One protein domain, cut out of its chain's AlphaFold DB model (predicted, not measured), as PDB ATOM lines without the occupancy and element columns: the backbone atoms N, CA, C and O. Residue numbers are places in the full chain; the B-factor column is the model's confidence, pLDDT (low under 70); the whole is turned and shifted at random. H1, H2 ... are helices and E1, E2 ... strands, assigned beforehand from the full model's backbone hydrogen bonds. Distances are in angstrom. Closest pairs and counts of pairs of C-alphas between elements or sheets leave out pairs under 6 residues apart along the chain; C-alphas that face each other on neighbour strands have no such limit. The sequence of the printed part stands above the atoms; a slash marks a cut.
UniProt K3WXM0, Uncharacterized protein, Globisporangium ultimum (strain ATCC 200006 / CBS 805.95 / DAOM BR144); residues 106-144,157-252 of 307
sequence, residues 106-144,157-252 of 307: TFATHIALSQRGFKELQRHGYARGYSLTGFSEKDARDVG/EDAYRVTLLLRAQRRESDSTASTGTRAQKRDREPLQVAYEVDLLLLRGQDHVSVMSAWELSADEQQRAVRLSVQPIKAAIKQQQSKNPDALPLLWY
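AT A GLANCE: This is residues 106 to 144 and 157 to 252 of the 307 residues of an uncharacterized protein of Globisporangium ultimum (strain ATCC 200006 / CBS 805.95 / DAOM BR144) (UniProt K3WXM0). A strongly twisted sheet of five strands curls round the long helix H1. The short helix H2 is over one end of the sheet's other face, and the link of residues 171 to 191 lies toward the opposite end of the long axis. The printed part has 135 residues with two named helices and five named strands, in the order H1 E1 E2 E3 E4 E5 H2. The sheet runs E1 - E2 - E3 - E4 - E5, antiparallel throughout, and the class is mixed, helices and strands. The whole is compact, with a radius of gyration of the C-alphas of 15.4 A and spans of 47 by 33 by 27 A.

HOW THE PARTS SIT: H1, residues 106 to 123, is on the sheet, which curls round it. Its closest C-alphas to E4, residues 208 to 216, are those of Gly 117 and Val 210, 6.4 A apart. Its closest to E1, residues 130 to 137, are those of Ser 114 and Phe 135, 6.6 A apart. E1 is an edge strand and bends by 58 degrees at residue 133. It is antiparallel to E2, residues 159 to 170, with N 133 and O 167 within hydrogen-bond range at 2.8 A. E2 and E3, residues 192 to 202, form a hairpin, with N 166 and O 195 at 2.7 A. E3 and E4 form a hairpin, with N 198 and O 212 at 2.8 A; E4 bends by 64 degrees at residue 211. E4 and the edge strand E5, residues 223 to 227, form a hairpin, with N 227 and O 213 at 2.8 A. E2 E3 E4 E5 are a meander, each strand the antiparallel neighbour of the one before. H2, residues 233 to 242, is on the face opposite to H1, giving three layers, with helices on both faces of the sheet. Its height over the sheet is 9.5 A, and it lies only just over E3, with 4 of its C-alphas falling on E3 and 2 on E4. It runs slantwise to the strands, at 40 degrees to E3 on the local plane. H1 and H2 are apart. In both helices every O i to N i+4 pair is within hydrogen-bond range.

IN THESE COORDINATES: H1 begins at C-alpha 106, (-48.041, -28.487, 36.736), and is 25.8 A long. E1 measures 20.1 A, E2 33.0 A, E3 30.7 A, E4 21.8 A and E5 10.4 A. H2, 14.4 A long, ends at C-alpha 242, (-24.389, -26.122, 30.278).

THE WHOLE: The two C-alphas farthest apart are those of Ser 173 and Asp 245, 48.7 A. Residues 145 to 156 are not printed, and C-alphas 144 and 157 are 19.3 A apart across the cut. Of the links that are printed whole, E2 to E3 is long. The mean pLDDT of the printed part is 70.8, and 62 residues are under 70, among them residues 180 to 190, 201 to 209 and 229 to 252.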
ATOM      1  N   THR A 106     -49.146 -28.815  35.827       80.00
ATOM      2  CA  THR A 106     -48.041 -28.487  36.736       80.00
ATOM      3  C   THR A 106     -48.091 -29.352  37.985       80.00
ATOM      4  O   THR A 106     -47.109 -30.022  38.310       80.00
ATOM      5  N   PHE A 107     -49.260 -29.462  38.604       80.69
ATOM      6  CA  PHE A 107     -49.446 -30.319  39.763       80.69
ATOM      7  C   PHE A 107     -49.194 -31.799  39.433       80.69
ATOM      8  O   PHE A 107     -48.482 -32.489  40.169       80.69
ATOM      9  N   ALA A 108     -49.656 -32.278  38.272       82.56
ATOM     10  CA  ALA A 108     -49.359 -33.632  37.805       82.56
ATOM     11  C   ALA A 108     -47.850 -33.895  37.641       82.56
ATOM     12  O   ALA A 108     -47.367 -34.978  37.990       82.56
ATOM     13  N   THR A 109     -47.072 -32.907  37.177       81.44
ATOM     14  CA  THR A 109     -45.607 -33.047  37.122       81.44
ATOM     15  C   THR A 109     -44.983 -33.148  38.512       81.44
ATOM     16  O   THR A 109     -44.100 -33.981  38.710       81.44
ATOM     17  N   HIS A 110     -45.459 -32.390  39.506       83.06
ATOM     18  CA  HIS A 110     -44.980 -32.507  40.890       83.06
ATOM     19  C   HIS A 110     -45.329 -33.861  41.519       83.06
ATOM     20  O   HIS A 110     -44.487 -34.453  42.203       83.06
ATOM     21  N   ILE A 111     -46.509 -34.413  41.223       85.25
ATOM     22  CA  ILE A 111     -46.880 -35.781  41.615       85.25
ATOM     23  C   ILE A 111     -45.921 -36.794  40.979       85.25
ATOM     24  O   ILE A 111     -45.334 -37.622  41.674       85.25
ATOM     25  N   ALA A 112     -45.695 -36.710  39.667       84.38
ATOM     26  CA  ALA A 112     -44.787 -37.624  38.977       84.38
ATOM     27  C   ALA A 112     -43.354 -37.537  39.535       84.38
ATOM     28  O   ALA A 112     -42.657 -38.547  39.666       84.38
ATOM     29  N   LEU A 113     -42.915 -36.334  39.906       83.50
ATOM     30  CA  LEU A 113     -41.603 -36.092  40.493       83.50
ATOM     31  C   LEU A 113     -41.455 -36.637  41.901       83.50
ATOM     32  O   LEU A 113     -40.448 -37.285  42.191       83.50
ATOM     33  N   SER A 114     -42.449 -36.415  42.754       86.50
ATOM     34  CA  SER A 114     -42.455 -36.950  44.113       86.50
ATOM     35  C   SER A 114     -42.431 -38.480  44.100       86.50
ATOM     36  O   SER A 114     -41.611 -39.086  44.789       86.50
ATOM     37  N   GLN A 115     -43.225 -39.113  43.231       88.50
ATOM     38  CA  GLN A 115     -43.238 -40.566  43.053       88.50
ATOM     39  C   GLN A 115     -41.891 -41.106  42.553       88.50
ATOM     40  O   GLN A 115     -41.373 -42.083  43.098       88.50
ATOM     41  N   ARG A 116     -41.293 -40.473  41.532       85.94
ATOM     42  CA  ARG A 116     -39.982 -40.882  40.995       85.94
ATOM     43  C   ARG A 116     -38.865 -40.694  42.021       85.94
ATOM     44  O   ARG A 116     -38.057 -41.603  42.203       85.94
ATOM     45  N   GLY A 117     -38.844 -39.559  42.721       84.00
ATOM     46  CA  GLY A 117     -37.885 -39.285  43.790       84.00
ATOM     47  C   GLY A 117     -37.993 -40.299  44.929       84.00
ATOM     48  O   GLY A 117     -36.987 -40.866  45.350       84.00
ATOM     49  N   PHE A 118     -39.216 -40.607  45.368       87.69
ATOM     50  CA  PHE A 118     -39.457 -41.607  46.405       87.69
ATOM     51  C   PHE A 118     -39.044 -43.021  45.971       87.69
ATOM     52  O   PHE A 118     -38.422 -43.750  46.742       87.69
ATOM     53  N   LYS A 119     -39.313 -43.401  44.717       87.69
ATOM     54  CA  LYS A 119     -38.888 -44.692  44.162       87.69
ATOM     55  C   LYS A 119     -37.365 -44.852  44.175       87.69
ATOM     56  O   LYS A 119     -36.872 -45.938  44.475       87.69
ATOM     57  N   GLU A 120     -36.618 -43.786  43.896       84.62
ATOM     58  CA  GLU A 120     -35.155 -43.805  44.020       84.62
ATOM     59  C   GLU A 120     -34.707 -43.954  45.484       84.62
ATOM     60  O   GLU A 120     -33.805 -44.742  45.772       84.62
ATOM     61  N   LEU A 121     -35.377 -43.302  46.443       84.56
ATOM     62  CA  LEU A 121     -35.102 -43.527  47.872       84.56
ATOM     63  C   LEU A 121     -35.331 -44.988  48.280       84.56
ATOM     64  O   LEU A 121     -34.497 -45.576  48.972       84.56
ATOM     65  N   GLN A 122     -36.422 -45.597  47.812       86.75
ATOM     66  CA  GLN A 122     -36.711 -47.012  48.044       86.75
ATOM     67  C   GLN A 122     -35.661 -47.927  47.408       86.75
ATOM     68  O   GLN A 122     -35.206 -48.874  48.048       86.75
ATOM     69  N   ARG A 123     -35.230 -47.627  46.176       84.69
ATOM     70  CA  ARG A 123     -34.190 -48.382  45.462       84.69
ATOM     71  C   ARG A 123     -32.865 -48.392  46.220       84.69
ATOM     72  O   ARG A 123     -32.177 -49.408  46.234       84.69
ATOM     73  N   HIS A 124     -32.524 -47.278  46.861       82.12
ATOM     74  CA  HIS A 124     -31.331 -47.160  47.693       82.12
ATOM     75  C   HIS A 124     -31.513 -47.688  49.127       82.12
ATOM     76  O   HIS A 124     -30.563 -47.663  49.906       82.12
ATOM     77  N   GLY A 125     -32.698 -48.202  49.469       81.50
ATOM     78  CA  GLY A 125     -32.986 -48.794  50.773       81.50
ATOM     79  C   GLY A 125     -33.258 -47.781  51.885       81.50
ATOM     80  O   GLY A 125     -33.315 -48.186  53.041       81.50
ATOM     81  N   TYR A 126     -33.446 -46.498  51.558       81.75
ATOM     82  CA  TYR A 126     -33.713 -45.447  52.547       81.75
ATOM     83  C   TYR A 126     -35.190 -45.313  52.933       81.75
ATOM     84  O   TYR A 126     -35.514 -44.565  53.838       81.75
ATOM     85  N   ALA A 127     -36.100 -45.992  52.232       84.19
ATOM     86  CA  ALA A 127     -37.541 -45.935  52.497       84.19
ATOM     87  C   ALA A 127     -38.209 -47.310  52.305       84.19
ATOM     88  O   ALA A 127     -39.300 -47.427  51.743       84.19
ATOM     89  N   ARG A 128     -37.532 -48.390  52.714       84.88
ATOM     90  CA  ARG A 128     -38.041 -49.757  52.531       84.88
ATOM     91  C   ARG A 128     -39.242 -49.990  53.452       84.88
ATOM     92  O   ARG A 128     -39.148 -49.721  54.640       84.88
ATOM     93  N   GLY A 129     -40.357 -50.495  52.921       82.44
ATOM     94  CA  GLY A 129     -41.586 -50.728  53.700       82.44
ATOM     95  C   GLY A 129     -42.392 -49.460  54.030       82.44
ATOM     96  O   GLY A 129     -43.384 -49.526  54.755       82.44
ATOM     97  N   TYR A 130     -41.998 -48.307  53.478       86.56
ATOM     98  CA  TYR A 130     -42.736 -47.050  53.575       86.56
ATOM     99  C   TYR A 130     -43.490 -46.762  52.269       86.56
ATOM    100  O   TYR A 130     -42.991 -47.035  51.173       86.56
ATOM    101  N   SER A 131     -44.681 -46.177  52.374       88.75
ATOM    102  CA  SER A 131     -45.457 -45.617  51.263       88.75
ATOM    103  C   SER A 131     -45.501 -44.097  51.344       88.75
ATOM    104  O   SER A 131     -45.645 -43.541  52.429       88.75
ATOM    105  N   LEU A 132     -45.405 -43.433  50.192       89.38
ATOM    106  CA  LEU A 132     -45.576 -41.986  50.082       89.38
ATOM    107  C   LEU A 132     -47.021 -41.615  50.449       89.38
ATOM    108  O   LEU A 132     -47.952 -42.151  49.853       89.38
ATOM    109  N   THR A 133     -47.194 -40.716  51.413       87.19
ATOM    110  CA  THR A 133     -48.508 -40.233  51.872       87.19
ATOM    111  C   THR A 133     -48.782 -38.792  51.478       87.19
ATOM    112  O   THR A 133     -49.938 -38.399  51.372       87.19
ATOM    113  N   GLY A 134     -47.742 -37.999  51.221       86.25
ATOM    114  CA  GLY A 134     -47.910 -36.628  50.762       86.25
ATOM    115  C   GLY A 134     -46.612 -36.012  50.276       86.25
ATOM    116  O   GLY A 134     -45.521 -36.518  50.547       86.25
ATOM    117  N   PHE A 135     -46.734 -34.900  49.560       88.81
ATOM    118  CA  PHE A 135     -45.595 -34.084  49.174       88.81
ATOM    119  C   PHE A 135     -45.929 -32.596  49.293       88.81
ATOM    120  O   PHE A 135     -47.087 -32.199  49.201       88.81
ATOM    121  N   SER A 136     -44.909 -31.774  49.509       86.69
ATOM    122  CA  SER A 136     -45.011 -30.316  49.532       86.69
ATOM    123  C   SER A 136     -43.784 -29.719  48.851       86.69
ATOM    124  O   SER A 136     -42.665 -30.195  49.052       86.69
ATOM    125  N   GLU A 137     -43.974 -28.709  48.007       85.44
ATOM    126  CA  GLU A 137     -42.859 -27.966  47.424       85.44
ATOM    127  C   GLU A 137     -42.310 -26.975  48.452       85.44
ATOM    128  O   GLU A 137     -43.048 -26.185  49.038       85.44
ATOM    129  N   LYS A 138     -40.995 -27.019  48.677       78.94
ATOM    130  CA  LYS A 138     -40.308 -26.042  49.518       78.94
ATOM    131  C   LYS A 138     -39.811 -24.907  48.637       78.94
ATOM    132  O   LYS A 138     -38.953 -25.117  47.777       78.94
ATOM    133  N   ASP A 139     -40.320 -23.708  48.896       64.56
ATOM    134  CA  ASP A 139     -39.956 -22.502  48.161       64.56
ATOM    135  C   ASP A 139     -38.428 -22.310  48.141       64.56
ATOM    136  O   ASP A 139     -37.757 -22.191  49.171       64.56
ATOM    137  N   ALA A 140     -37.847 -22.251  46.940       53.38
ATOM    138  CA  ALA A 140     -36.395 -22.217  46.715       53.38
ATOM    139  C   ALA A 140     -35.693 -20.932  47.225       53.38
ATOM    140  O   ALA A 140     -34.487 -20.734  47.007       53.38
ATOM    141  N   ARG A 141     -36.421 -20.034  47.902       47.53
ATOM    142  CA  ARG A 141     -35.880 -18.791  48.467       47.53
ATOM    143  C   ARG A 141     -34.947 -19.064  49.654       47.53
ATOM    144  O   ARG A 141     -33.893 -18.425  49.726       47.53
ATOM    145  N   ASP A 142     -35.210 -20.099  50.451       40.34
ATOM    146  CA  ASP A 142     -34.501 -20.312  51.724       40.34
ATOM    147  C   ASP A 142     -33.252 -21.201  51.653       40.34
ATOM    148  O   ASP A 142     -32.362 -21.100  52.497       40.34
ATOM    149  N   VAL A 143     -33.081 -22.014  50.607       43.16
ATOM    150  CA  VAL A 143     -31.953 -22.972  50.533       43.16
ATOM    151  C   VAL A 143     -30.650 -22.332  50.000       43.16
ATOM    152  O   VAL A 143     -29.612 -22.984  49.922       43.16
ATOM    153  N   GLY A 144     -30.644 -21.030  49.675       39.38
ATOM    154  CA  GLY A 144     -29.484 -20.368  49.048       39.38
ATOM    155  C   GLY A 144     -29.052 -19.012  49.612       39.38
ATOM    156  O   GLY A 144     -28.283 -18.330  48.942       39.38
ATOM    157  N   GLU A 157     -33.904 -21.422  31.090       44.81
ATOM    158  CA  GLU A 157     -35.248 -21.911  30.735       44.81
ATOM    159  C   GLU A 157     -35.342 -23.438  30.477       44.81
ATOM    160  O   GLU A 157     -36.394 -23.933  30.068       44.81
ATOM    161  N   ASP A 158     -34.281 -24.202  30.773       49.25
ATOM    162  CA  ASP A 158     -34.114 -25.598  30.343       49.25
ATOM    163  C   ASP A 158     -33.802 -26.611  31.460       49.25
ATOM    164  O   ASP A 158     -33.751 -27.817  31.196       49.25
ATOM    165  N   ALA A 159     -33.594 -26.167  32.704       55.41
ATOM    166  CA  ALA A 159     -33.367 -27.054  33.846       55.41
ATOM    167  C   ALA A 159     -34.212 -26.596  35.038       55.41
ATOM    168  O   ALA A 159     -33.925 -25.575  35.663       55.41
ATOM    169  N   TYR A 160     -35.268 -27.350  35.340       65.38
ATOM    170  CA  TYR A 160     -36.172 -27.050  36.446       65.38
ATOM    171  C   TYR A 160     -35.674 -27.793  37.691       65.38
ATOM    172  O   TYR A 160     -35.633 -29.025  37.724       65.38
ATOM    173  N   ARG A 161     -35.208 -27.035  38.690       72.06
ATOM    174  CA  ARG A 161     -34.753 -27.563  39.982       72.06
ATOM    175  C   ARG A 161     -35.840 -27.326  41.019       72.06
ATOM    176  O   ARG A 161     -36.213 -26.178  41.241       72.06
ATOM    177  N   VAL A 162     -36.270 -28.392  41.685       78.19
ATOM    178  CA  VAL A 162     -37.325 -28.348  42.705       78.19
ATOM    179  C   VAL A 162     -36.834 -29.022  43.972       78.19
ATOM    180  O   VAL A 162     -36.137 -30.034  43.914       78.19
ATOM    181  N   THR A 163     -37.201 -28.453  45.117       82.88
ATOM    182  CA  THR A 163     -37.002 -29.084  46.425       82.88
ATOM    183  C   THR A 163     -38.357 -29.572  46.914       82.88
ATOM    184  O   THR A 163     -39.256 -28.764  47.134       82.88
ATOM    185  N   LEU A 164     -38.518 -30.886  47.057       84.69
ATOM    186  CA  LEU A 164     -39.756 -31.501  47.529       84.69
ATOM    187  C   LEU A 164     -39.571 -32.060  48.937       84.69
ATOM    188  O   LEU A 164     -38.604 -32.764  49.220       84.69
ATOM    189  N   LEU A 165     -40.535 -31.779  49.802       88.00
ATOM    190  CA  LEU A 165     -40.737 -32.445  51.078       88.00
ATOM    191  C   LEU A 165     -41.660 -33.636  50.846       88.00
ATOM    192  O   LEU A 165     -42.813 -33.452  50.479       88.00
ATOM    193  N   LEU A 166     -41.155 -34.849  51.025       87.75
ATOM    194  CA  LEU A 166     -41.894 -36.096  50.874       87.75
ATOM    195  C   LEU A 166     -42.237 -36.638  52.257       87.75
ATOM    196  O   LEU A 166     -41.341 -36.915  53.049       87.75
ATOM    197  N   ARG A 167     -43.522 -36.831  52.538       88.56
ATOM    198  CA  ARG A 167     -43.993 -37.524  53.738       88.56
ATOM    199  C   ARG A 167     -44.267 -38.977  53.390       88.56
ATOM    200  O   ARG A 167     -44.959 -39.270  52.415       88.56
ATOM    201  N   ALA A 168     -43.704 -39.883  54.172       87.31
ATOM    202  CA  ALA A 168     -43.860 -41.312  53.992       87.31
ATOM    203  C   ALA A 168     -44.340 -41.956  55.289       87.31
ATOM    204  O   ALA A 168     -43.874 -41.614  56.372       87.31
ATOM    205  N   GLN A 169     -45.246 -42.916  55.176       87.56
ATOM    206  CA  GLN A 169     -45.780 -43.672  56.303       87.56
ATOM    207  C   GLN A 169     -45.422 -45.142  56.159       87.56
ATOM    208  O   GLN A 169     -45.385 -45.683  55.052       87.56
ATOM    209  N   ARG A 170     -45.134 -45.792  57.284       84.00
ATOM    210  CA  ARG A 170     -44.869 -47.225  57.323       84.00
ATOM    211  C   ARG A 170     -46.127 -47.988  56.919       84.00
ATOM    212  O   ARG A 170     -47.206 -47.703  57.435       84.00
ATOM    213  N   ARG A 171     -45.996 -48.982  56.042       82.69
ATOM    214  CA  ARG A 171     -47.100 -49.908  55.769       82.69
ATOM    215  C   ARG A 171     -47.348 -50.770  57.004       82.69
ATOM    216  O   ARG A 171     -46.404 -51.314  57.574       82.69
ATOM    217  N   GLU A 172     -48.609 -50.911  57.409       72.62
ATOM    218  CA  GLU A 172     -48.988 -51.694  58.598       72.62
ATOM    219  C   GLU A 172     -48.508 -53.151  58.526       72.62
ATOM    220  O   GLU A 172     -48.133 -53.726  59.547       72.62
ATOM    221  N   SER A 173     -48.430 -53.720  57.320       71.12
ATOM    222  CA  SER A 173     -47.974 -55.092  57.078       71.12
ATOM    223  C   SER A 173     -46.455 -55.285  57.155       71.12
ATOM    224  O   SER A 173     -46.000 -56.417  57.308       71.12
ATOM    225  N   ASP A 174     -45.657 -54.219  57.029       68.81
ATOM    226  CA  ASP A 174     -44.198 -54.320  56.918       68.81
ATOM    227  C   ASP A 174     -43.522 -54.095  58.276       68.81
ATOM    228  O   ASP A 174     -43.186 -52.980  58.680       68.81
ATOM    229  N   SER A 175     -43.280 -55.201  58.984       65.69
ATOM    230  CA  SER A 175     -42.490 -55.230  60.222       65.69
ATOM    231  C   SER A 175     -40.988 -55.029  59.987       65.69
ATOM    232  O   SER A 175     -40.262 -54.691  60.919       65.69
ATOM    233  N   THR A 176     -40.527 -55.197  58.744       71.25
ATOM    234  CA  THR A 176     -39.133 -55.004  58.313       71.25
ATOM    235  C   THR A 176     -38.921 -53.667  57.610       71.25
ATOM    236  O   THR A 176     -38.055 -53.564  56.732       71.25
ATOM    237  N   ALA A 177     -39.767 -52.675  57.895       76.38
ATOM    238  CA  ALA A 177     -39.524 -51.336  57.391       76.38
ATOM    239  C   ALA A 177     -38.119 -50.882  57.808       76.38
ATOM    240  O   ALA A 177     -37.607 -51.326  58.840       76.38
ATOM    241  N   SER A 178     -37.466 -50.118  56.933       78.19
ATOM    242  CA  SER A 178     -36.209 -49.476  57.276       78.19
ATOM    243  C   SER A 178     -35.967 -48.185  56.528       78.19
ATOM    244  O   SER A 178     -36.109 -48.122  55.302       78.19
ATOM    245  N   THR A 179     -35.541 -47.171  57.281       75.94
ATOM    246  CA  THR A 179     -35.073 -45.886  56.750       75.94
ATOM    247  C   THR A 179     -33.616 -45.941  56.277       75.94
ATOM    248  O   THR A 179     -33.107 -44.994  55.683       75.94
ATOM    249  N   GLY A 180     -32.904 -47.051  56.525       69.56
ATOM    250  CA  GLY A 180     -31.525 -47.268  56.066       69.56
ATOM    251  C   GLY A 180     -30.481 -46.322  56.681       69.56
ATOM    252  O   GLY A 180     -29.284 -46.462  56.411       69.56
ATOM    253  N   THR A 181     -30.891 -45.377  57.529       68.44
ATOM    254  CA  THR A 181     -30.021 -44.434  58.230       68.44
ATOM    255  C   THR A 181     -29.760 -44.920  59.653       68.44
ATOM    256  O   THR A 181     -30.633 -45.388  60.377       68.44
ATOM    257  N   ARG A 182     -28.506 -44.813  60.108       57.91
ATOM    258  CA  ARG A 182     -28.134 -45.214  61.479       57.91
ATOM    259  C   ARG A 182     -28.690 -44.277  62.561       57.91
ATOM    260  O   ARG A 182     -28.541 -44.592  63.739       57.91
ATOM    261  N   ALA A 183     -29.270 -43.136  62.185       53.06
ATOM    262  CA  ALA A 183     -29.623 -42.069  63.117       53.06
ATOM    263  C   ALA A 183     -30.866 -42.361  63.964       53.06
ATOM    264  O   ALA A 183     -31.014 -41.761  65.023       53.06
ATOM    265  N   GLN A 184     -31.709 -43.315  63.563       55.50
ATOM    266  CA  GLN A 184     -32.918 -43.678  64.306       55.50
ATOM    267  C   GLN A 184     -32.882 -45.106  64.864       55.50
ATOM    268  O   GLN A 184     -33.892 -45.797  64.925       55.50
ATOM    269  N   LYS A 185     -31.726 -45.547  65.379       51.41
ATOM    270  CA  LYS A 185     -31.669 -46.690  66.312       51.41
ATOM    271  C   LYS A 185     -32.222 -46.313  67.699       51.41
ATOM    272  O   LYS A 185     -31.523 -46.426  68.700       51.41
ATOM    273  N   ARG A 186     -33.460 -45.825  67.767       50.88
ATOM    274  CA  ARG A 186     -34.230 -45.720  69.013       50.88
ATOM    275  C   ARG A 186     -35.412 -46.659  68.874       50.88
ATOM    276  O   ARG A 186     -36.341 -46.294  68.182       50.88
ATOM    277  N   ASP A 187     -35.299 -47.841  69.478       52.53
ATOM    278  CA  ASP A 187     -36.262 -48.909  69.815       52.53
ATOM    279  C   ASP A 187     -37.485 -49.230  68.924       52.53
ATOM    280  O   ASP A 187     -37.915 -50.383  68.919       52.53
ATOM    281  N   ARG A 188     -38.033 -48.306  68.129       60.91
ATOM    282  CA  ARG A 188     -39.013 -48.518  67.060       60.91
ATOM    283  C   ARG A 188     -38.828 -47.455  65.979       60.91
ATOM    284  O   ARG A 188     -38.831 -46.265  66.279       60.91
ATOM    285  N   GLU A 189     -38.713 -47.886  64.727       66.69
ATOM    286  CA  GLU A 189     -38.744 -46.958  63.596       66.69
ATOM    287  C   GLU A 189     -40.064 -46.169  63.581       66.69
ATOM    288  O   GLU A 189     -41.118 -46.730  63.917       66.69
ATOM    289  N   PRO A 190     -40.032 -44.874  63.225       69.38
ATOM    290  CA  PRO A 190     -41.198 -44.015  63.323       69.38
ATOM    291  C   PRO A 190     -42.270 -44.426  62.311       69.38
ATOM    292  O   PRO A 190     -41.986 -44.861  61.190       69.38
ATOM    293  N   LEU A 191     -43.530 -44.249  62.720       75.81
ATOM    294  CA  LEU A 191     -44.697 -44.519  61.880       75.81
ATOM    295  C   LEU A 191     -44.705 -43.627  60.631       75.81
ATOM    296  O   LEU A 191     -45.146 -44.065  59.571       75.81
ATOM    297  N   GLN A 192     -44.190 -42.401  60.751       82.31
ATOM    298  CA  GLN A 192     -44.077 -41.431  59.668       82.31
ATOM    299  C   GLN A 192     -42.662 -40.854  59.607       82.31
ATOM    300  O   GLN A 192     -42.048 -40.584  60.637       82.31
ATOM    301  N   VAL A 193     -42.158 -40.664  58.390       82.81
ATOM    302  CA  VAL A 193     -40.843 -40.088  58.096       82.81
ATOM    303  C   VAL A 193     -41.014 -38.999  57.049       82.81
ATOM    304  O   VAL A 193     -41.745 -39.177  56.073       82.81
ATOM    305  N   ALA A 194     -40.317 -37.882  57.234       85.38
ATOM    306  CA  ALA A 194     -40.262 -36.803  56.263       85.38
ATOM    307  C   ALA A 194     -38.881 -36.763  55.594       85.38
ATOM    308  O   ALA A 194     -37.846 -36.844  56.258       85.38
ATOM    309  N   TYR A 195     -38.863 -36.615  54.271       84.81
ATOM    310  CA  TYR A 195     -37.654 -36.501  53.466       84.81
ATOM    311  C   TYR A 195     -37.641 -35.177  52.709       84.81
ATOM    312  O   TYR A 195     -38.632 -34.806  52.097       84.81
ATOM    313  N   GLU A 196     -36.511 -34.480  52.683       86.62
ATOM    314  CA  GLU A 196     -36.283 -33.334  51.800       86.62
ATOM    315  C   GLU A 196     -35.435 -33.793  50.612       86.62
ATOM    316  O   GLU A 196     -34.295 -34.224  50.788       86.62
ATOM    317  N   VAL A 197     -35.991 -33.729  49.404       83.94
ATOM    318  CA  VAL A 197     -35.371 -34.227  48.175       83.94
ATOM    319  C   VAL A 197     -35.198 -33.092  47.173       83.94
ATOM    320  O   VAL A 197     -36.165 -32.487  46.715       83.94
ATOM    321  N   ASP A 198     -33.950 -32.854  46.781       82.56
ATOM    322  CA  ASP A 198     -33.591 -31.951  45.692       82.56
ATOM    323  C   ASP A 198     -33.618 -32.736  44.377       82.56
ATOM    324  O   ASP A 198     -32.779 -33.617  44.144       82.56
ATOM    325  N   LEU A 199     -34.556 -32.389  43.499       78.56
ATOM    326  CA  LEU A 199     -34.725 -32.986  42.179       78.56
ATOM    327  C   LEU A 199     -34.295 -32.006  41.086       78.56
ATOM    328  O   LEU A 199     -34.566 -30.805  41.149       78.56
ATOM    329  N   LEU A 200     -33.649 -32.544  40.056       73.44
ATOM    330  CA  LEU A 200     -33.335 -31.833  38.822       73.44
ATOM    331  C   LEU A 200     -34.082 -32.502  37.666       73.44
ATOM    332  O   LEU A 200     -33.828 -33.676  37.364       73.44
ATOM    333  N   LEU A 201     -34.972 -31.744  37.019       67.75
ATOM    334  CA  LEU A 201     -35.557 -32.104  35.731       67.75
ATOM    335  C   LEU A 201     -34.771 -31.478  34.593       67.75
ATOM    336  O   LEU A 201     -34.487 -30.277  34.587       67.75
ATOM    337  N   LEU A 202     -34.508 -32.298  33.585       61.34
ATOM    338  CA  LEU A 202     -33.935 -31.876  32.320       61.34
ATOM    339  C   LEU A 202     -35.068 -31.731  31.304       61.34
ATOM    340  O   LEU A 202     -35.766 -32.697  31.002       61.34
ATOM    341  N   ARG A 203     -35.278 -30.523  30.774       54.62
ATOM    342  CA  ARG A 203     -36.323 -30.290  29.772       54.62
ATOM    343  C   ARG A 203     -36.037 -31.126  28.517       54.62
ATOM    344  O   ARG A 203     -34.929 -31.081  27.984       54.62
ATOM    345  N   GLY A 204     -37.031 -31.887  28.059       52.44
ATOM    346  CA  GLY A 204     -36.942 -32.731  26.857       52.44
ATOM    347  C   GLY A 204     -36.438 -34.160  27.086       52.44
ATOM    348  O   GLY A 204     -36.387 -34.936  26.138       52.44
ATOM    349  N   GLN A 205     -36.096 -34.532  28.322       55.44
ATOM    350  CA  GLN A 205     -35.815 -35.914  28.693       55.44
ATOM    351  C   GLN A 205     -36.630 -36.261  29.937       55.44
ATOM    352  O   GLN A 205     -36.562 -35.551  30.934       55.44
ATOM    353  N   ASP A 206     -37.334 -37.394  29.937       57.78
ATOM    354  CA  ASP A 206     -38.043 -37.924  31.118       57.78
ATOM    355  C   ASP A 206     -37.098 -38.331  32.272       57.78
ATOM    356  O   ASP A 206     -37.475 -39.047  33.204       57.78
ATOM    357  N   HIS A 207     -35.843 -37.893  32.227       60.59
ATOM    358  CA  HIS A 207     -34.812 -38.191  33.195       60.59
ATOM    359  C   HIS A 207     -34.893 -37.216  34.368       60.59
ATOM    360  O   HIS A 207     -34.484 -36.058  34.299       60.59
ATOM    361  N   VAL A 208     -35.417 -37.736  35.474       67.38
ATOM    362  CA  VAL A 208     -35.414 -37.089  36.784       67.38
ATOM    363  C   VAL A 208     -34.184 -37.578  37.526       67.38
ATOM    364  O   VAL A 208     -33.997 -38.783  37.686       67.38
ATOM    365  N   SER A 209     -33.339 -36.654  37.977       68.00
ATOM    366  CA  SER A 209     -32.175 -37.003  38.793       68.00
ATOM    367  C   SER A 209     -32.320 -36.447  40.204       68.00
ATOM    368  O   SER A 209     -32.573 -35.257  40.402       68.00
ATOM    369  N   VAL A 210     -32.162 -37.328  41.192       72.81
ATOM    370  CA  VAL A 210     -32.088 -36.946  42.603       72.81
ATOM    371  C   VAL A 210     -30.682 -36.415  42.871       72.81
ATOM    372  O   VAL A 210     -29.704 -37.152  42.759       72.81
ATOM    373  N   MET A 211     -30.566 -35.128  43.191       71.81
ATOM    374  CA  MET A 211     -29.278 -34.476  43.453       71.81
ATOM    375  C   MET A 211     -28.830 -34.671  44.897       71.81
ATOM    376  O   MET A 211     -27.656 -34.924  45.179       71.81
ATOM    377  N   SER A 212     -29.767 -34.520  45.826       73.88
ATOM    378  CA  SER A 212     -29.538 -34.782  47.239       73.88
ATOM    379  C   SER A 212     -30.848 -35.134  47.911       73.88
ATOM    380  O   SER A 212     -31.896 -34.646  47.503       73.88
ATOM    381  N   ALA A 213     -30.778 -35.966  48.938       81.69
ATOM    382  CA  ALA A 213     -31.918 -36.252  49.779       81.69
ATOM    383  C   ALA A 213     -31.493 -36.199  51.245       81.69
ATOM    384  O   ALA A 213     -30.347 -36.509  51.582       81.69
ATOM    385  N   TRP A 214     -32.409 -35.772  52.097       82.12
ATOM    386  CA  TRP A 214     -32.216 -35.622  53.527       82.12
ATOM    387  C   TRP A 214     -33.393 -36.246  54.252       82.12
ATOM    388  O   TRP A 214     -34.528 -36.098  53.822       82.12
ATOM    389  N   GLU A 215     -33.124 -36.912  55.361       82.62
ATOM    390  CA  GLU A 215     -34.139 -37.257  56.347       82.62
ATOM    391  C   GLU A 215     -34.319 -36.059  57.287       82.62
ATOM    392  O   GLU A 215     -33.334 -35.483  57.772       82.62
ATOM    393  N   LEU A 216     -35.566 -35.655  57.506       80.38
ATOM    394  CA  LEU A 216     -35.926 -34.577  58.420       80.38
ATOM    395  C   LEU A 216     -36.197 -35.136  59.817       80.38
ATOM    396  O   LEU A 216     -36.692 -36.251  59.975       80.38
ATOM    397  N   SER A 217     -35.858 -34.349  60.839       71.94
ATOM    398  CA  SER A 217     -36.229 -34.655  62.225       71.94
ATOM    399  C   SER A 217     -37.752 -34.601  62.414       71.94
ATOM    400  O   SER A 217     -38.452 -33.992  61.607       71.94
ATOM    401  N   ALA A 218     -38.258 -35.190  63.502       64.50
ATOM    402  CA  ALA A 218     -39.686 -35.240  63.835       64.50
ATOM    403  C   ALA A 218     -40.365 -33.852  63.909       64.50
ATOM    404  O   ALA A 218     -41.556 -33.757  63.650       64.50
ATOM    405  N   ASP A 219     -39.599 -32.783  64.159       64.19
ATOM    406  CA  ASP A 219     -40.074 -31.387  64.112       64.19
ATOM    407  C   ASP A 219     -40.120 -30.789  62.683       64.19
ATOM    408  O   ASP A 219     -40.164 -29.574  62.508       64.19
ATOM    409  N   GLU A 220     -40.054 -31.627  61.640       62.16
ATOM    410  CA  GLU A 220     -40.223 -31.346  60.197       62.16
ATOM    411  C   GLU A 220     -39.320 -30.259  59.562       62.16
ATOM    412  O   GLU A 220     -39.338 -30.070  58.347       62.16
ATOM    413  N   GLN A 221     -38.483 -29.561  60.332       63.72
ATOM    414  CA  GLN A 221     -37.819 -28.329  59.870       63.72
ATOM    415  C   GLN A 221     -36.289 -28.401  59.864       63.72
ATOM    416  O   GLN A 221     -35.629 -27.559  59.250       63.72
ATOM    417  N   GLN A 222     -35.699 -29.413  60.506       69.19
ATOM    418  CA  GLN A 222     -34.246 -29.568  60.585       69.19
ATOM    419  C   GLN A 222     -33.775 -30.819  59.841       69.19
ATOM    420  O   GLN A 222     -34.237 -31.932  60.097       69.19
ATOM    421  N   ARG A 223     -32.819 -30.620  58.925       77.00
ATOM    422  CA  ARG A 223     -32.120 -31.690  58.198       77.00
ATOM    423  C   ARG A 223     -31.313 -32.519  59.194       77.00
ATOM    424  O   ARG A 223     -30.316 -32.028  59.719       77.00
ATOM    425  N   ALA A 224     -31.738 -33.754  59.440       69.00
ATOM    426  CA  ALA A 224     -31.092 -34.644  60.396       69.00
ATOM    427  C   ALA A 224     -29.962 -35.442  59.732       69.00
ATOM    428  O   ALA A 224     -28.807 -35.355  60.144       69.00
ATOM    429  N   VAL A 225     -30.275 -36.189  58.667       74.00
ATOM    430  CA  VAL A 225     -29.309 -37.080  58.004       74.00
ATOM    431  C   VAL A 225     -29.299 -36.839  56.511       74.00
ATOM    432  O   VAL A 225     -30.339 -36.858  55.862       74.00
ATOM    433  N   ARG A 226     -28.107 -36.670  55.935       77.81
ATOM    434  CA  ARG A 226     -27.949 -36.684  54.481       77.81
ATOM    435  C   ARG A 226     -28.009 -38.118  53.973       77.81
ATOM    436  O   ARG A 226     -27.165 -38.933  54.340       77.81
ATOM    437  N   LEU A 227     -28.940 -38.397  53.074       76.25
ATOM    438  CA  LEU A 227     -29.015 -39.669  52.370       76.25
ATOM    439  C   LEU A 227     -27.979 -39.673  51.244       76.25
ATOM    440  O   LEU A 227     -27.931 -38.765  50.405       76.25
ATOM    441  N   SER A 228     -27.120 -40.693  51.220       70.62
ATOM    442  CA  SER A 228     -26.158 -40.899  50.135       70.62
ATOM    443  C   SER A 228     -26.856 -41.498  48.914       70.62
ATOM    444  O   SER A 228     -26.716 -42.682  48.614       70.62
ATOM    445  N   VAL A 229     -27.641 -40.675  48.225       69.12
ATOM    446  CA  VAL A 229     -28.165 -40.979  46.890       69.12
ATOM    447  C   VAL A 229     -27.130 -40.498  45.880       69.12
ATOM    448  O   VAL A 229     -26.721 -39.337  45.915       69.12
ATOM    449  N   GLN A 230     -26.643 -41.400  45.027       65.50
ATOM    450  CA  GLN A 230     -25.710 -41.016  43.971       65.50
ATOM    451  C   GLN A 230     -26.499 -40.340  42.844       65.50
ATOM    452  O   GLN A 230     -27.410 -40.967  42.300       65.50
ATOM    453  N   PRO A 231     -26.171 -39.094  42.464       61.50
ATOM    454  CA  PRO A 231     -26.824 -38.472  41.327       61.50
ATOM    455  C   PRO A 231     -26.425 -39.197  40.038       61.50
ATOM    456  O   PRO A 231     -25.297 -39.670  39.887       61.50
ATOM    457  N   ILE A 232     -27.353 -39.276  39.085       64.44
ATOM    458  CA  ILE A 232     -27.110 -39.918  37.788       64.44
ATOM    459  C   ILE A 232     -25.983 -39.162  37.066       64.44
ATOM    460  O   ILE A 232     -26.139 -37.982  36.746       64.44
ATOM    461  N   LYS A 233     -24.860 -39.843  36.767       60.84
ATOM    462  CA  LYS A 233     -23.667 -39.236  36.131       60.84
ATOM    463  C   LYS A 233     -24.016 -38.443  34.860       60.84
ATOM    464  O   LYS A 233     -23.447 -37.384  34.623       60.84
ATOM    465  N   ALA A 234     -24.971 -38.926  34.059       56.84
ATOM    466  CA  ALA A 234     -25.420 -38.257  32.835       56.84
ATOM    467  C   ALA A 234     -26.066 -36.883  33.098       56.84
ATOM    468  O   ALA A 234     -25.760 -35.922  32.396       56.84
ATOM    469  N   ALA A 235     -26.884 -36.768  34.148       59.97
ATOM    470  CA  ALA A 235     -27.519 -35.508  34.529       59.97
ATOM    471  C   ALA A 235     -26.489 -34.482  35.034       59.97
ATOM    472  O   ALA A 235     -26.560 -33.306  34.685       59.97
ATOM    473  N   ILE A 236     -25.476 -34.941  35.781       60.34
ATOM    474  CA  ILE A 236     -24.367 -34.098  36.256       60.34
ATOM    475  C   ILE A 236     -23.541 -33.570  35.076       60.34
ATOM    476  O   ILE A 236     -23.293 -32.368  34.993       60.34
ATOM    477  N   LYS A 237     -23.158 -34.447  34.139       60.41
ATOM    478  CA  LYS A 237     -22.355 -34.082  32.960       60.41
ATOM    479  C   LYS A 237     -23.069 -33.079  32.060       60.41
ATOM    480  O   LYS A 237     -22.453 -32.134  31.578       60.41
ATOM    481  N   GLN A 238     -24.375 -33.249  31.865       59.03
ATOM    482  CA  GLN A 238     -25.179 -32.319  31.074       59.03
ATOM    483  C   GLN A 238     -25.397 -30.973  31.786       59.03
ATOM    484  O   GLN A 238     -25.531 -29.943  31.132       59.03
ATOM    485  N   GLN A 239     -25.414 -30.950  33.121       59.34
ATOM    486  CA  GLN A 239     -25.477 -29.705  33.887       59.34
ATOM    487  C   GLN A 239     -24.139 -28.949  33.861       59.34
ATOM    488  O   GLN A 239     -24.135 -27.731  33.702       59.34
ATOM    489  N   GLN A 240     -23.013 -29.659  33.970       59.78
ATOM    490  CA  GLN A 240     -21.667 -29.083  33.877       59.78
ATOM    491  C   GLN A 240     -21.343 -28.570  32.470       59.78
ATOM    492  O   GLN A 240     -20.724 -27.520  32.336       59.78
ATOM    493  N   SER A 241     -21.794 -29.262  31.416       60.44
ATOM    494  CA  SER A 241     -21.609 -28.785  30.039       60.44
ATOM    495  C   SER A 241     -22.399 -27.509  29.742       60.44
ATOM    496  O   SER A 241     -22.001 -26.727  28.884       60.44
ATOM    497  N   LYS A 242     -23.507 -27.284  30.458       59.47
ATOM    498  CA  LYS A 242     -24.389 -26.122  30.278       59.47
ATOM    499  C   LYS A 242     -24.074 -24.955  31.217       59.47
ATOM    500  O   LYS A 242     -24.323 -23.813  30.853       59.47
ATOM    501  N   ASN A 243     -23.529 -25.222  32.404       53.28
ATOM    502  CA  ASN A 243     -23.063 -24.211  33.351       53.28
ATOM    503  C   ASN A 243     -21.610 -24.512  33.755       53.28
ATOM    504  O   ASN A 243     -21.391 -25.105  34.814       53.28
ATOM    505  N   PRO A 244     -20.617 -24.086  32.952       55.88
ATOM    506  CA  PRO A 244     -19.204 -24.308  33.262       55.88
ATOM    507  C   PRO A 244     -18.756 -23.595  34.552       55.88
ATOM    508  O   PRO A 244     -17.805 -24.032  35.194       55.88
ATOM    509  N   ASP A 245     -19.480 -22.543  34.960       51.59
ATOM    510  CA  ASP A 245     -19.216 -21.753  36.172       51.59
ATOM    511  C   ASP A 245     -19.967 -22.252  37.418       51.59
ATOM    512  O   ASP A 245     -19.689 -21.808  38.537       51.59
ATOM    513  N   ALA A 246     -20.942 -23.159  37.265       51.91
ATOM    514  CA  ALA A 246     -21.557 -23.783  38.427       51.91
ATOM    515  C   ALA A 246     -20.491 -24.663  39.074       51.91
ATOM    516  O   ALA A 246     -20.014 -25.591  38.419       51.91
ATOM    517  N   LEU A 247     -20.122 -24.342  40.330       48.53
ATOM    518  CA  LEU A 247     -19.181 -25.106  41.161       48.53
ATOM    519  C   LEU A 247     -19.306 -26.571  40.778       48.53
ATOM    520  O   LEU A 247     -20.379 -27.148  41.007       48.53
ATOM    521  N   PRO A 248     -18.287 -27.158  40.131       45.97
ATOM    522  CA  PRO A 248     -18.510 -28.469  39.589       45.97
ATOM    523  C   PRO A 248     -18.766 -29.349  40.808       45.97
ATOM    524  O   PRO A 248     -18.197 -29.132  41.889       45.97
ATOM    525  N   LEU A 249     -19.651 -30.334  40.678       49.62
ATOM    526  CA  LEU A 249     -19.753 -31.435  41.639       49.62
ATOM    527  C   LEU A 249     -18.457 -32.286  41.552       49.62
ATOM    528  O   LEU A 249     -18.488 -33.505  41.429       49.62
ATOM    529  N   LEU A 250     -17.301 -31.605  41.612       46.09
ATOM    530  CA  LEU A 250     -15.912 -32.032  41.497       46.09
ATOM    531  C   LEU A 250     -15.596 -33.131  42.487       46.09
ATOM    532  O   LEU A 250     -14.645 -33.867  42.279       46.09
ATOM    533  N   TRP A 251     -16.350 -33.241  43.577       49.19
ATOM    534  CA  TRP A 251     -16.105 -34.264  44.578       49.19
ATOM    535  C   TRP A 251     -16.352 -35.680  44.044       49.19
ATOM    536  O   TRP A 251     -15.790 -36.612  44.611       49.19
ATOM    537  N   TYR A 252     -17.147 -35.851  42.981       48.50
ATOM    538  CA  TYR A 252     -17.408 -37.167  42.400       48.50
ATOM    539  C   TYR A 252     -16.416 -37.512  41.276       48.50
ATOM    540  O   TYR A 252     -15.748 -38.536  41.360       48.50
TER     541      TYR A 252